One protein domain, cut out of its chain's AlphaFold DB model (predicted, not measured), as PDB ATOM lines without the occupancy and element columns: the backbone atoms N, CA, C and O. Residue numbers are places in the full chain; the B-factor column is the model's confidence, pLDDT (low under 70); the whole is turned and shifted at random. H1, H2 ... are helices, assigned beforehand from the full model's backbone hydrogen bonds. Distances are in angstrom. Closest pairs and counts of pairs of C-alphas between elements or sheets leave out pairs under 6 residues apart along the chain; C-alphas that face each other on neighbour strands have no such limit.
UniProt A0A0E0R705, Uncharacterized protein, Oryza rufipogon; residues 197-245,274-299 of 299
ATOM      1  N   SER A 197      26.862  53.126 -23.665       62.84
ATOM      2  CA  SER A 197      26.362  54.202 -24.517       62.84
ATOM      3  C   SER A 197      26.229  53.671 -25.936       62.84
ATOM      4  O   SER A 197      27.234  53.282 -26.518       62.84
ATOM      5  N   LEU A 198      25.011  53.660 -26.470       72.56
ATOM      6  CA  LEU A 198      24.751  53.255 -27.847       72.56
ATOM      7  C   LEU A 198      25.450  54.181 -28.839       72.56
ATOM      8  O   LEU A 198      25.242  55.397 -28.807       72.56
ATOM      9  N   THR A 199      26.252  53.592 -29.718       79.75
ATOM     10  CA  THR A 199      26.989  54.277 -30.783       79.75
ATOM     11  C   THR A 199      26.398  53.975 -32.160       79.75
ATOM     12  O   THR A 199      25.573  53.081 -32.316       79.75
ATOM     13  N   ASP A 200      26.793  54.750 -33.173       80.94
ATOM     14  CA  ASP A 200      26.354  54.552 -34.563       80.94
ATOM     15  C   ASP A 200      26.775  53.169 -35.099       80.94
ATOM     16  O   ASP A 200      25.971  52.500 -35.747       80.94
ATOM     17  N   ASP A 201      27.990  52.720 -34.753       85.12
ATOM     18  CA  ASP A 201      28.532  51.399 -35.097       85.12
ATOM     19  C   ASP A 201      27.677  50.262 -34.515       85.12
ATOM     20  O   ASP A 201      27.311  49.342 -35.243       85.12
ATOM     21  N   ASP A 202      27.240  50.369 -33.250       85.88
ATOM     22  CA  ASP A 202      26.373  49.356 -32.621       85.88
ATOM     23  C   ASP A 202      25.055  49.160 -33.397       85.88
ATOM     24  O   ASP A 202      24.516  48.051 -33.465       85.88
ATOM     25  N   LEU A 203      24.512  50.233 -33.990       82.88
ATOM     26  CA  LEU A 203      23.312  50.148 -34.824       82.88
ATOM     27  C   LEU A 203      23.598  49.594 -36.230       82.88
ATOM     28  O   LEU A 203      22.715  48.946 -36.799       82.88
ATOM     29  N   GLU A 204      24.786  49.825 -36.798       84.50
ATOM     30  CA  GLU A 204      25.195  49.216 -38.074       84.50
ATOM     31  C   GLU A 204      25.462  47.711 -37.918       84.50
ATOM     32  O   GLU A 204      25.036  46.924 -38.767       84.50
ATOM     33  N   GLU A 205      26.056  47.287 -36.802       88.00
ATOM     34  CA  GLU A 205      26.234  45.872 -36.461       88.00
ATOM     35  C   GLU A 205      24.886  45.172 -36.253       88.00
ATOM     36  O   GLU A 205      24.634  44.123 -36.855       88.00
ATOM     37  N   LEU A 206      23.969  45.796 -35.497       84.38
ATOM     38  CA  LEU A 206      22.608  45.285 -35.317       84.38
ATOM     39  C   LEU A 206      21.884  45.121 -36.661       84.38
ATOM     40  O   LEU A 206      21.244  44.097 -36.908       84.38
ATOM     41  N   LYS A 207      22.014  46.116 -37.549       81.88
ATOM     42  CA  LYS A 207      21.476  46.059 -38.914       81.88
ATOM     43  C   LYS A 207      22.084  44.899 -39.701       81.88
ATOM     44  O   LYS A 207      21.350  44.172 -40.362       81.88
ATOM     45  N   GLY A 208      23.398  44.704 -39.606       85.25
ATOM     46  CA  GLY A 208      24.105  43.599 -40.249       85.25
ATOM     47  C   GLY A 208      23.564  42.232 -39.824       85.25
ATOM     48  O   GLY A 208      23.343  41.373 -40.678       85.25
ATOM     49  N   CYS A 209      23.267  42.043 -38.535       85.12
ATOM     50  CA  CYS A 209      22.635  40.815 -38.046       85.12
ATOM     51  C   CYS A 209      21.241  40.603 -38.659       85.12
ATOM     52  O   CYS A 209      20.950  39.515 -39.160       85.12
ATOM     53  N   VAL A 210      20.411  41.653 -38.690       81.69
ATOM     54  CA  VAL A 210      19.073  41.619 -39.309       81.69
ATOM     55  C   VAL A 210      19.163  41.279 -40.806       81.69
ATOM     56  O   VAL A 210      18.387  40.468 -41.307       81.69
ATOM     57  N   ASP A 211      20.102  41.893 -41.532       83.69
ATOM     58  CA  ASP A 211      20.277  41.720 -42.983       83.69
ATOM     59  C   ASP A 211      20.738  40.302 -43.352       83.69
ATOM     60  O   ASP A 211      20.371  39.775 -44.405       83.69
ATOM     61  N   LEU A 212      21.532  39.673 -42.483       85.88
ATOM     62  CA  LEU A 212      21.967  38.283 -42.629       85.88
ATOM     63  C   LEU A 212      20.867  37.274 -42.255       85.88
ATOM     64  O   LEU A 212      21.047  36.074 -42.465       85.88
ATOM     65  N   GLY A 213      19.725  37.752 -41.752       77.25
ATOM     66  CA  GLY A 213      18.582  36.927 -41.373       77.25
ATOM     67  C   GLY A 213      18.689  36.322 -39.975       77.25
ATOM     68  O   GLY A 213      17.994  35.349 -39.694       77.25
ATOM     69  N   PHE A 214      19.543  36.868 -39.102       76.31
ATOM     70  CA  PHE A 214      19.549  36.479 -37.695       76.31
ATOM     71  C   PHE A 214      18.355  37.126 -36.980       76.31
ATOM     72  O   PHE A 214      18.254  38.351 -36.917       76.31
ATOM     73  N   GLY A 215      17.454  36.294 -36.454       74.00
ATOM     74  CA  GLY A 215      16.437  36.689 -35.477       74.00
ATOM     75  C   GLY A 215      16.975  36.539 -34.056       74.00
ATOM     76  O   GLY A 215      17.853  35.707 -33.813       74.00
ATOM     77  N   PHE A 216      16.475  37.349 -33.123       75.12
ATOM     78  CA  PHE A 216      16.913  37.325 -31.728       75.12
ATOM     79  C   PHE A 216      15.755  36.859 -30.845       75.12
ATOM     80  O   PHE A 216      14.896  37.649 -30.465       75.12
ATOM     81  N   SER A 217      15.757  35.569 -30.506       71.44
ATOM     82  CA  SER A 217      14.811  34.973 -29.559       71.44
ATOM     83  C   SER A 217      15.364  35.062 -28.140       71.44
ATOM     84  O   SER A 217      16.299  34.347 -27.773       71.44
ATOM     85  N   TYR A 218      14.787  35.943 -27.327       70.38
ATOM     86  CA  TYR A 218      15.271  36.197 -25.967       70.38
ATOM     87  C   TYR A 218      14.938  35.070 -24.976       70.38
ATOM     88  O   TYR A 218      15.707  34.850 -24.042       70.38
ATOM     89  N   ASP A 219      13.850  34.327 -25.206       68.88
ATOM     90  CA  ASP A 219      13.472  33.158 -24.396       68.88
ATOM     91  C   ASP A 219      14.374  31.943 -24.653       68.88
ATOM     92  O   ASP A 219      14.591  31.115 -23.770       68.88
ATOM     93  N   GLU A 220      14.914  31.836 -25.868       68.69
ATOM     94  CA  GLU A 220      15.747  30.707 -26.276       68.69
ATOM     95  C   GLU A 220      17.214  30.926 -25.898       68.69
ATOM     96  O   GLU A 220      17.893  29.982 -25.487       68.69
ATOM     97  N   ILE A 221      17.716  32.162 -26.032       71.50
ATOM     98  CA  ILE A 221      19.126  32.493 -25.790       71.50
ATOM     99  C   ILE A 221      19.242  33.862 -25.089       71.50
ATOM    100  O   ILE A 221      19.540  34.874 -25.732       71.50
ATOM    101  N   PRO A 222      19.080  33.927 -23.753       71.94
ATOM    102  CA  PRO A 222      19.207  35.181 -23.004       71.94
ATOM    103  C   PRO A 222      20.625  35.771 -23.061       71.94
ATOM    104  O   PRO A 222      20.803  36.980 -22.944       71.94
ATOM    105  N   GLU A 223      21.649  34.952 -23.310       73.44
ATOM    106  CA  GLU A 223      23.051  35.378 -23.457       73.44
ATOM    107  C   GLU A 223      23.273  36.297 -24.671       73.44
ATOM    108  O   GLU A 223      24.243  37.057 -24.727       73.44
ATOM    109  N   LEU A 224      22.341  36.282 -25.628       76.12
ATOM    110  CA  LEU A 224      22.447  37.032 -26.870       76.12
ATOM    111  C   LEU A 224      22.344  38.553 -26.649       76.12
ATOM    112  O   LEU A 224      22.940  39.317 -27.410       76.12
ATOM    113  N   CYS A 225      21.709  39.003 -25.555       72.75
ATOM    114  CA  CYS A 225      21.699  40.418 -25.149       72.75
ATOM    115  C   CYS A 225      23.104  40.970 -24.828       72.75
ATOM    116  O   CYS A 225      23.326  42.177 -24.891       72.75
ATOM    117  N   GLY A 226      24.068  40.093 -24.521       70.56
ATOM    118  CA  GLY A 226      25.450  40.469 -24.229       70.56
ATOM    119  C   GLY A 226      26.290  40.777 -25.469       70.56
ATOM    120  O   GLY A 226      27.314  41.451 -25.336       70.56
ATOM    121  N   THR A 227      25.859  40.317 -26.652       81.19
ATOM    122  CA  THR A 227      26.666  40.359 -27.884       81.19
ATOM    123  C   THR A 227      26.815  41.756 -28.464       81.19
ATOM    124  O   THR A 227      27.907  42.102 -28.896       81.19
ATOM    125  N   LEU A 228      25.759  42.572 -28.410       79.69
ATOM    126  CA  LEU A 228      25.775  43.956 -28.880       79.69
ATOM    127  C   LEU A 228      25.013  44.858 -27.900       79.69
ATOM    128  O   LEU A 228      23.900  44.504 -27.498       79.69
ATOM    129  N   PRO A 229      25.527  46.057 -27.572       80.88
ATOM    130  CA  PRO A 229      24.803  47.042 -26.763       80.88
ATOM    131  C   PRO A 229      23.400  47.371 -27.304       80.88
ATOM    132  O   PRO A 229      22.471  47.620 -26.536       80.88
ATOM    133  N   ALA A 230      23.213  47.339 -28.629       81.75
ATOM    134  CA  ALA A 230      21.928  47.630 -29.270       81.75
ATOM    135  C   ALA A 230      20.872  46.534 -29.053       81.75
ATOM    136  O   ALA A 230      19.677  46.833 -29.008       81.75
ATOM    137  N   LEU A 231      21.294  45.286 -28.842       81.06
ATOM    138  CA  LEU A 231      20.388  44.182 -28.512       81.06
ATOM    139  C   LEU A 231      19.868  44.267 -27.082       81.06
ATOM    140  O   LEU A 231      18.710  43.940 -26.833       81.06
ATOM    141  N   GLU A 232      20.698  44.745 -26.159       81.19
ATOM    142  CA  GLU A 232      20.312  45.000 -24.770       81.19
ATOM    143  C   GLU A 232      19.193  46.054 -24.689       81.19
ATOM    144  O   GLU A 232      18.232  45.906 -23.926       81.19
ATOM    145  N   LEU A 233      19.265  47.083 -25.544       77.56
ATOM    146  CA  LEU A 233      18.188  48.057 -25.710       77.56
ATOM    147  C   LEU A 233      16.914  47.398 -26.249       77.56
ATOM    148  O   LEU A 233      15.841  47.614 -25.687       77.56
ATOM    149  N   CYS A 234      17.036  46.603 -27.315       76.56
ATOM    150  CA  CYS A 234      15.909  45.914 -27.939       76.56
ATOM    151  C   CYS A 234      15.151  45.050 -26.925       76.56
ATOM    152  O   CYS A 234      13.937  45.195 -26.775       76.56
ATOM    153  N   TYR A 235      15.900  44.251 -26.163       78.12
ATOM    154  CA  TYR A 235      15.381  43.429 -25.078       78.12
ATOM    155  C   TYR A 235      14.688  44.268 -24.005       78.12
ATOM    156  O   TYR A 235      13.556  43.995 -23.632       78.12
ATOM    157  N   SER A 236      15.324  45.343 -23.534       77.56
ATOM    158  CA  SER A 236      14.741  46.205 -22.497       77.56
ATOM    159  C   SER A 236      13.421  46.848 -22.937       77.56
ATOM    160  O   SER A 236      12.531  47.079 -22.114       77.56
ATOM    161  N   MET A 237      13.288  47.150 -24.231       72.38
ATOM    162  CA  MET A 237      12.056  47.674 -24.816       72.38
ATOM    163  C   MET A 237      10.981  46.594 -24.908       72.38
ATOM    164  O   MET A 237       9.873  46.827 -24.434       72.38
ATOM    165  N   SER A 238      11.291  45.417 -25.459       71.38
ATOM    166  CA  SER A 238      10.330  44.310 -25.561       71.38
ATOM    167  C   SER A 238       9.903  43.783 -24.191       71.38
ATOM    168  O   SER A 238       8.726  43.497 -23.994       71.38
ATOM    169  N   GLN A 239      10.819  43.744 -23.220       73.31
ATOM    170  CA  GLN A 239      10.543  43.297 -21.856       73.31
ATOM    171  C   GLN A 239       9.487  44.173 -21.181       73.31
ATOM    172  O   GLN A 239       8.627  43.641 -20.499       73.31
ATOM    173  N   ARG A 240       9.508  45.498 -21.394       66.81
ATOM    174  CA  ARG A 240       8.485  46.415 -20.855       66.81
ATOM    175  C   ARG A 240       7.090  46.106 -21.399       66.81
ATOM    176  O   ARG A 240       6.134  46.134 -20.637       66.81
ATOM    177  N   PHE A 241       6.977  45.811 -22.695       60.22
ATOM    178  CA  PHE A 241       5.692  45.455 -23.301       60.22
ATOM    179  C   PHE A 241       5.210  44.080 -22.837       60.22
ATOM    180  O   PHE A 241       4.034  43.922 -22.526       60.22
ATOM    181  N   LEU A 242       6.110  43.097 -22.748       65.12
ATOM    182  CA  LEU A 242       5.775  41.769 -22.237       65.12
ATOM    183  C   LEU A 242       5.349  41.841 -20.765       65.12
ATOM    184  O   LEU A 242       4.276  41.354 -20.428       65.12
ATOM    185  N   ASP A 243       6.125  42.506 -19.911       61.16
ATOM    186  CA  ASP A 243       5.834  42.672 -18.482       61.16
ATOM    187  C   ASP A 243       4.458  43.324 -18.253       61.16
ATOM    188  O   ASP A 243       3.668  42.818 -17.463       61.16
ATOM    189  N   GLU A 244       4.093  44.347 -19.034       56.44
ATOM    190  CA  GLU A 244       2.780  45.003 -18.937       56.44
ATOM    191  C   GLU A 244       1.615  44.121 -19.432       56.44
ATOM    192  O   GLU A 244       0.498  44.219 -18.920       56.44
ATOM    193  N   HIS A 245       1.868  43.194 -20.361       53.50
ATOM    194  CA  HIS A 245       0.886  42.187 -20.781       53.50
ATOM    195  C   HIS A 245       0.755  41.007 -19.801       53.50
ATOM    196  O   HIS A 245      -0.324  40.414 -19.717       53.50
ATOM    197  N   GLY A 274      16.265  72.183 -22.425       70.38
ATOM    198  CA  GLY A 274      17.615  72.684 -22.710       70.38
ATOM    199  C   GLY A 274      18.380  71.942 -23.815       70.38
ATOM    200  O   GLY A 274      19.430  72.432 -24.215       70.38
ATOM    201  N   ASP A 275      17.870  70.820 -24.338       77.00
ATOM    202  CA  ASP A 275      18.500  70.141 -25.482       77.00
ATOM    203  C   ASP A 275      18.365  70.967 -26.770       77.00
ATOM    204  O   ASP A 275      17.311  71.547 -27.060       77.00
ATOM    205  N   SER A 276      19.423  70.981 -27.581       80.50
ATOM    206  CA  SER A 276      19.379  71.581 -28.913       80.50
ATOM    207  C   SER A 276      18.444  70.781 -29.843       80.50
ATOM    208  O   SER A 276      18.312  69.559 -29.705       80.50
ATOM    209  N   PRO A 277      17.778  71.423 -30.823       79.44
ATOM    210  CA  PRO A 277      16.887  70.717 -31.751       79.44
ATOM    211  C   PRO A 277      17.609  69.605 -32.531       79.44
ATOM    212  O   PRO A 277      17.001  68.586 -32.868       79.44
ATOM    213  N   ASP A 278      18.909  69.770 -32.782       79.00
ATOM    214  CA  ASP A 278      19.743  68.770 -33.450       79.00
ATOM    215  C   ASP A 278      19.966  67.520 -32.588       79.00
ATOM    216  O   ASP A 278      19.912  66.402 -33.106       79.00
ATOM    217  N   GLU A 279      20.131  67.677 -31.272       74.44
ATOM    218  CA  GLU A 279      20.242  66.553 -30.337       74.44
ATOM    219  C   GLU A 279      18.932  65.779 -30.210       74.44
ATOM    220  O   GLU A 279      18.942  64.549 -30.244       74.44
ATOM    221  N   VAL A 280      17.796  66.476 -30.136       78.19
ATOM    222  CA  VAL A 280      16.471  65.833 -30.127       78.19
ATOM    223  C   VAL A 280      16.262  65.035 -31.412       78.19
ATOM    224  O   VAL A 280      15.821  63.887 -31.371       78.19
ATOM    225  N   LYS A 281      16.639  65.601 -32.562       74.81
ATOM    226  CA  LYS A 281      16.565  64.910 -33.854       74.81
ATOM    227  C   LYS A 281      17.482  63.691 -33.903       74.81
ATOM    228  O   LYS A 281      17.084  62.667 -34.453       74.81
ATOM    229  N   ALA A 282      18.693  63.785 -33.359       77.06
ATOM    230  CA  ALA A 282      19.604  62.650 -33.272       77.06
ATOM    231  C   ALA A 282      19.014  61.543 -32.386       77.06
ATOM    232  O   ALA A 282      18.890  60.410 -32.840       77.06
ATOM    233  N   ARG A 283      18.549  61.876 -31.177       72.19
ATOM    234  CA  ARG A 283      17.925  60.911 -30.256       72.19
ATOM    235  C   ARG A 283      16.674  60.271 -30.851       72.19
ATOM    236  O   ARG A 283      16.506  59.062 -30.739       72.19
ATOM    237  N   LEU A 284      15.835  61.048 -31.536       80.88
ATOM    238  CA  LEU A 284      14.644  60.532 -32.209       80.88
ATOM    239  C   LEU A 284      14.998  59.572 -33.351       80.88
ATOM    240  O   LEU A 284      14.333  58.553 -33.513       80.88
ATOM    241  N   LYS A 285      16.053  59.864 -34.123       75.94
ATOM    242  CA  LYS A 285      16.550  58.948 -35.157       75.94
ATOM    243  C   LYS A 285      17.025  57.636 -34.551       75.94
ATOM    244  O   LYS A 285      16.584  56.590 -35.004       75.94
ATOM    245  N   TYR A 286      17.859  57.702 -33.515       72.56
ATOM    246  CA  TYR A 286      18.349  56.508 -32.828       72.56
ATOM    247  C   TYR A 286      17.204  55.683 -32.241       72.56
ATOM    248  O   TYR A 286      17.180  54.466 -32.399       72.56
ATOM    249  N   TRP A 287      16.211  56.342 -31.641       76.31
ATOM    250  CA  TRP A 287      15.027  55.672 -31.115       76.31
ATOM    251  C   TRP A 287      14.221  54.981 -32.218       76.31
ATOM    252  O   TRP A 287      13.945  53.791 -32.119       76.31
ATOM    253  N   ALA A 288      13.897  55.693 -33.300       80.38
ATOM    254  CA  ALA A 288      13.158  55.118 -34.420       80.38
ATOM    255  C   ALA A 288      13.919  53.952 -35.074       80.38
ATOM    256  O   ALA A 288      13.311  52.965 -35.478       80.38
ATOM    257  N   GLN A 289      15.247  54.050 -35.148       73.69
ATOM    258  CA  GLN A 289      16.106  53.008 -35.699       73.69
ATOM    259  C   GLN A 289      16.108  51.757 -34.817       73.69
ATOM    260  O   GLN A 289      15.907  50.658 -35.327       73.69
ATOM    261  N   ALA A 290      16.245  51.921 -33.501       73.25
ATOM    262  CA  ALA A 290      16.150  50.815 -32.556       73.25
ATOM    263  C   ALA A 290      14.767  50.143 -32.597       73.25
ATOM    264  O   ALA A 290      14.690  48.921 -32.680       73.25
ATOM    265  N   VAL A 291      13.683  50.927 -32.626       74.44
ATOM    266  CA  VAL A 291      12.301  50.417 -32.734       74.44
ATOM    267  C   VAL A 291      12.074  49.650 -34.038       74.44
ATOM    268  O   VAL A 291      11.428  48.609 -34.050       74.44
ATOM    269  N   ALA A 292      12.597  50.134 -35.162       74.06
ATOM    270  CA  ALA A 292      12.469  49.413 -36.426       74.06
ATOM    271  C   ALA A 292      13.231  48.076 -36.398       74.06
ATOM    272  O   ALA A 292      12.758  47.086 -36.959       74.06
ATOM    273  N   CYS A 293      14.389  48.034 -35.733       70.50
ATOM    274  CA  CYS A 293      15.143  46.800 -35.547       70.50
ATOM    275  C   CYS A 293      14.405  45.814 -34.631       70.50
ATOM    276  O   CYS A 293      14.311  44.647 -34.998       70.50
ATOM    277  N   THR A 294      13.818  46.247 -33.508       69.75
ATOM    278  CA  THR A 294      13.086  45.330 -32.607       69.75
ATOM    279  C   THR A 294      11.949  44.602 -33.319       69.75
ATOM    280  O   THR A 294      11.818  43.395 -33.164       69.75
ATOM    281  N   VAL A 295      11.177  45.293 -34.164       71.75
ATOM    282  CA  VAL A 295      10.066  44.684 -34.923       71.75
ATOM    283  C   VAL A 295      10.545  43.605 -35.902       71.75
ATOM    284  O   VAL A 295       9.807  42.677 -36.207       71.75
ATOM    285  N   ARG A 296      11.778  43.716 -36.413       70.00
ATOM    286  CA  ARG A 296      12.357  42.734 -37.343       70.00
ATOM    287  C   ARG A 296      13.071  41.585 -36.633       70.00
ATOM    288  O   ARG A 296      13.241  40.535 -37.241       70.00
ATOM    289  N   LEU A 297      13.533  41.808 -35.403       68.06
ATOM    290  CA  LEU A 297      14.308  40.836 -34.632       68.06
ATOM    291  C   LEU A 297      13.453  39.976 -33.709       68.06
ATOM    292  O   LEU A 297      13.819  38.827 -33.477       68.06
ATOM    293  N   CYS A 298      12.333  40.514 -33.229       60.91
ATOM    294  CA  CYS A 298      11.305  39.767 -32.520       60.91
ATOM    295  C   CYS A 298      10.371  39.118 -33.554       60.91
ATOM    296  O   CYS A 298       9.381  39.733 -33.958       60.91
ATOM    297  N   SER A 299      10.701  37.909 -34.013       52.22
ATOM    298  CA  SER A 299       9.851  37.102 -34.898       52.22
ATOM    299  C   SER A 299       9.701  35.682 -34.388       52.22
ATOM    300  O   SER A 299      10.591  35.227 -33.642       52.22
TER     301      SER A 299
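Overview. This is residues 197 to 245 and 274 to 299 of the 299 residues of an uncharacterized protein of Oryza rufipogon (UniProt A0A0E0R705). H1 and the later part of long H4 lie side by side, and the first turns of H3 pack across both; residues 240 to 245 and 274 to 285 stick out as two arms. The 75 printed residues include four named helices, H1 to H4 in order, no named strand: all helix, compact, radius of gyration of the C-alphas 13.1 A, spans 42 by 31 by 19 A.

Arrangement. H1, residues 200 to 211, touches residues 289 to 297 of H4, residues 277 to 297, the same way at a shallow tilt of 25 degrees; closest C-alphas Val 210 and Leu 297, 6.7 A. H2, residues 222 to 226, touches H3, residues 229 to 245, only at the corner; closest C-alphas Cys 225 and Glu 232, 4.8 A. H3, the hub, also touches H1, a steep tilt of 69 degrees, only just; closest C-alphas Ala 230 and Asp 202, 5.8 A. It touches H4, only just about perpendicular at 72 degrees; closest C-alphas Cys 234 and Thr 294, 5.5 A. Every O i to N i+4 pair is within hydrogen-bond range in H1, 12 of 13 in H3, 16 of 17 in H4, 0 of 1 in H2, which has 2 of 2 O i to N i+3 pairs.

Along the chain. H1 begins at C-alpha 200 (26.354, 54.552, -34.563); H4 ends at C-alpha 297 (14.308, 40.836, -34.632). H3 is 25.1 A long, H4 30.1 A.

Size, cuts and confidence. Residues 246 to 273 are not printed; C-alphas 245 and 274 are 34.8 A apart. Thirteen residues are under pLDDT 70, among them 240 to 245.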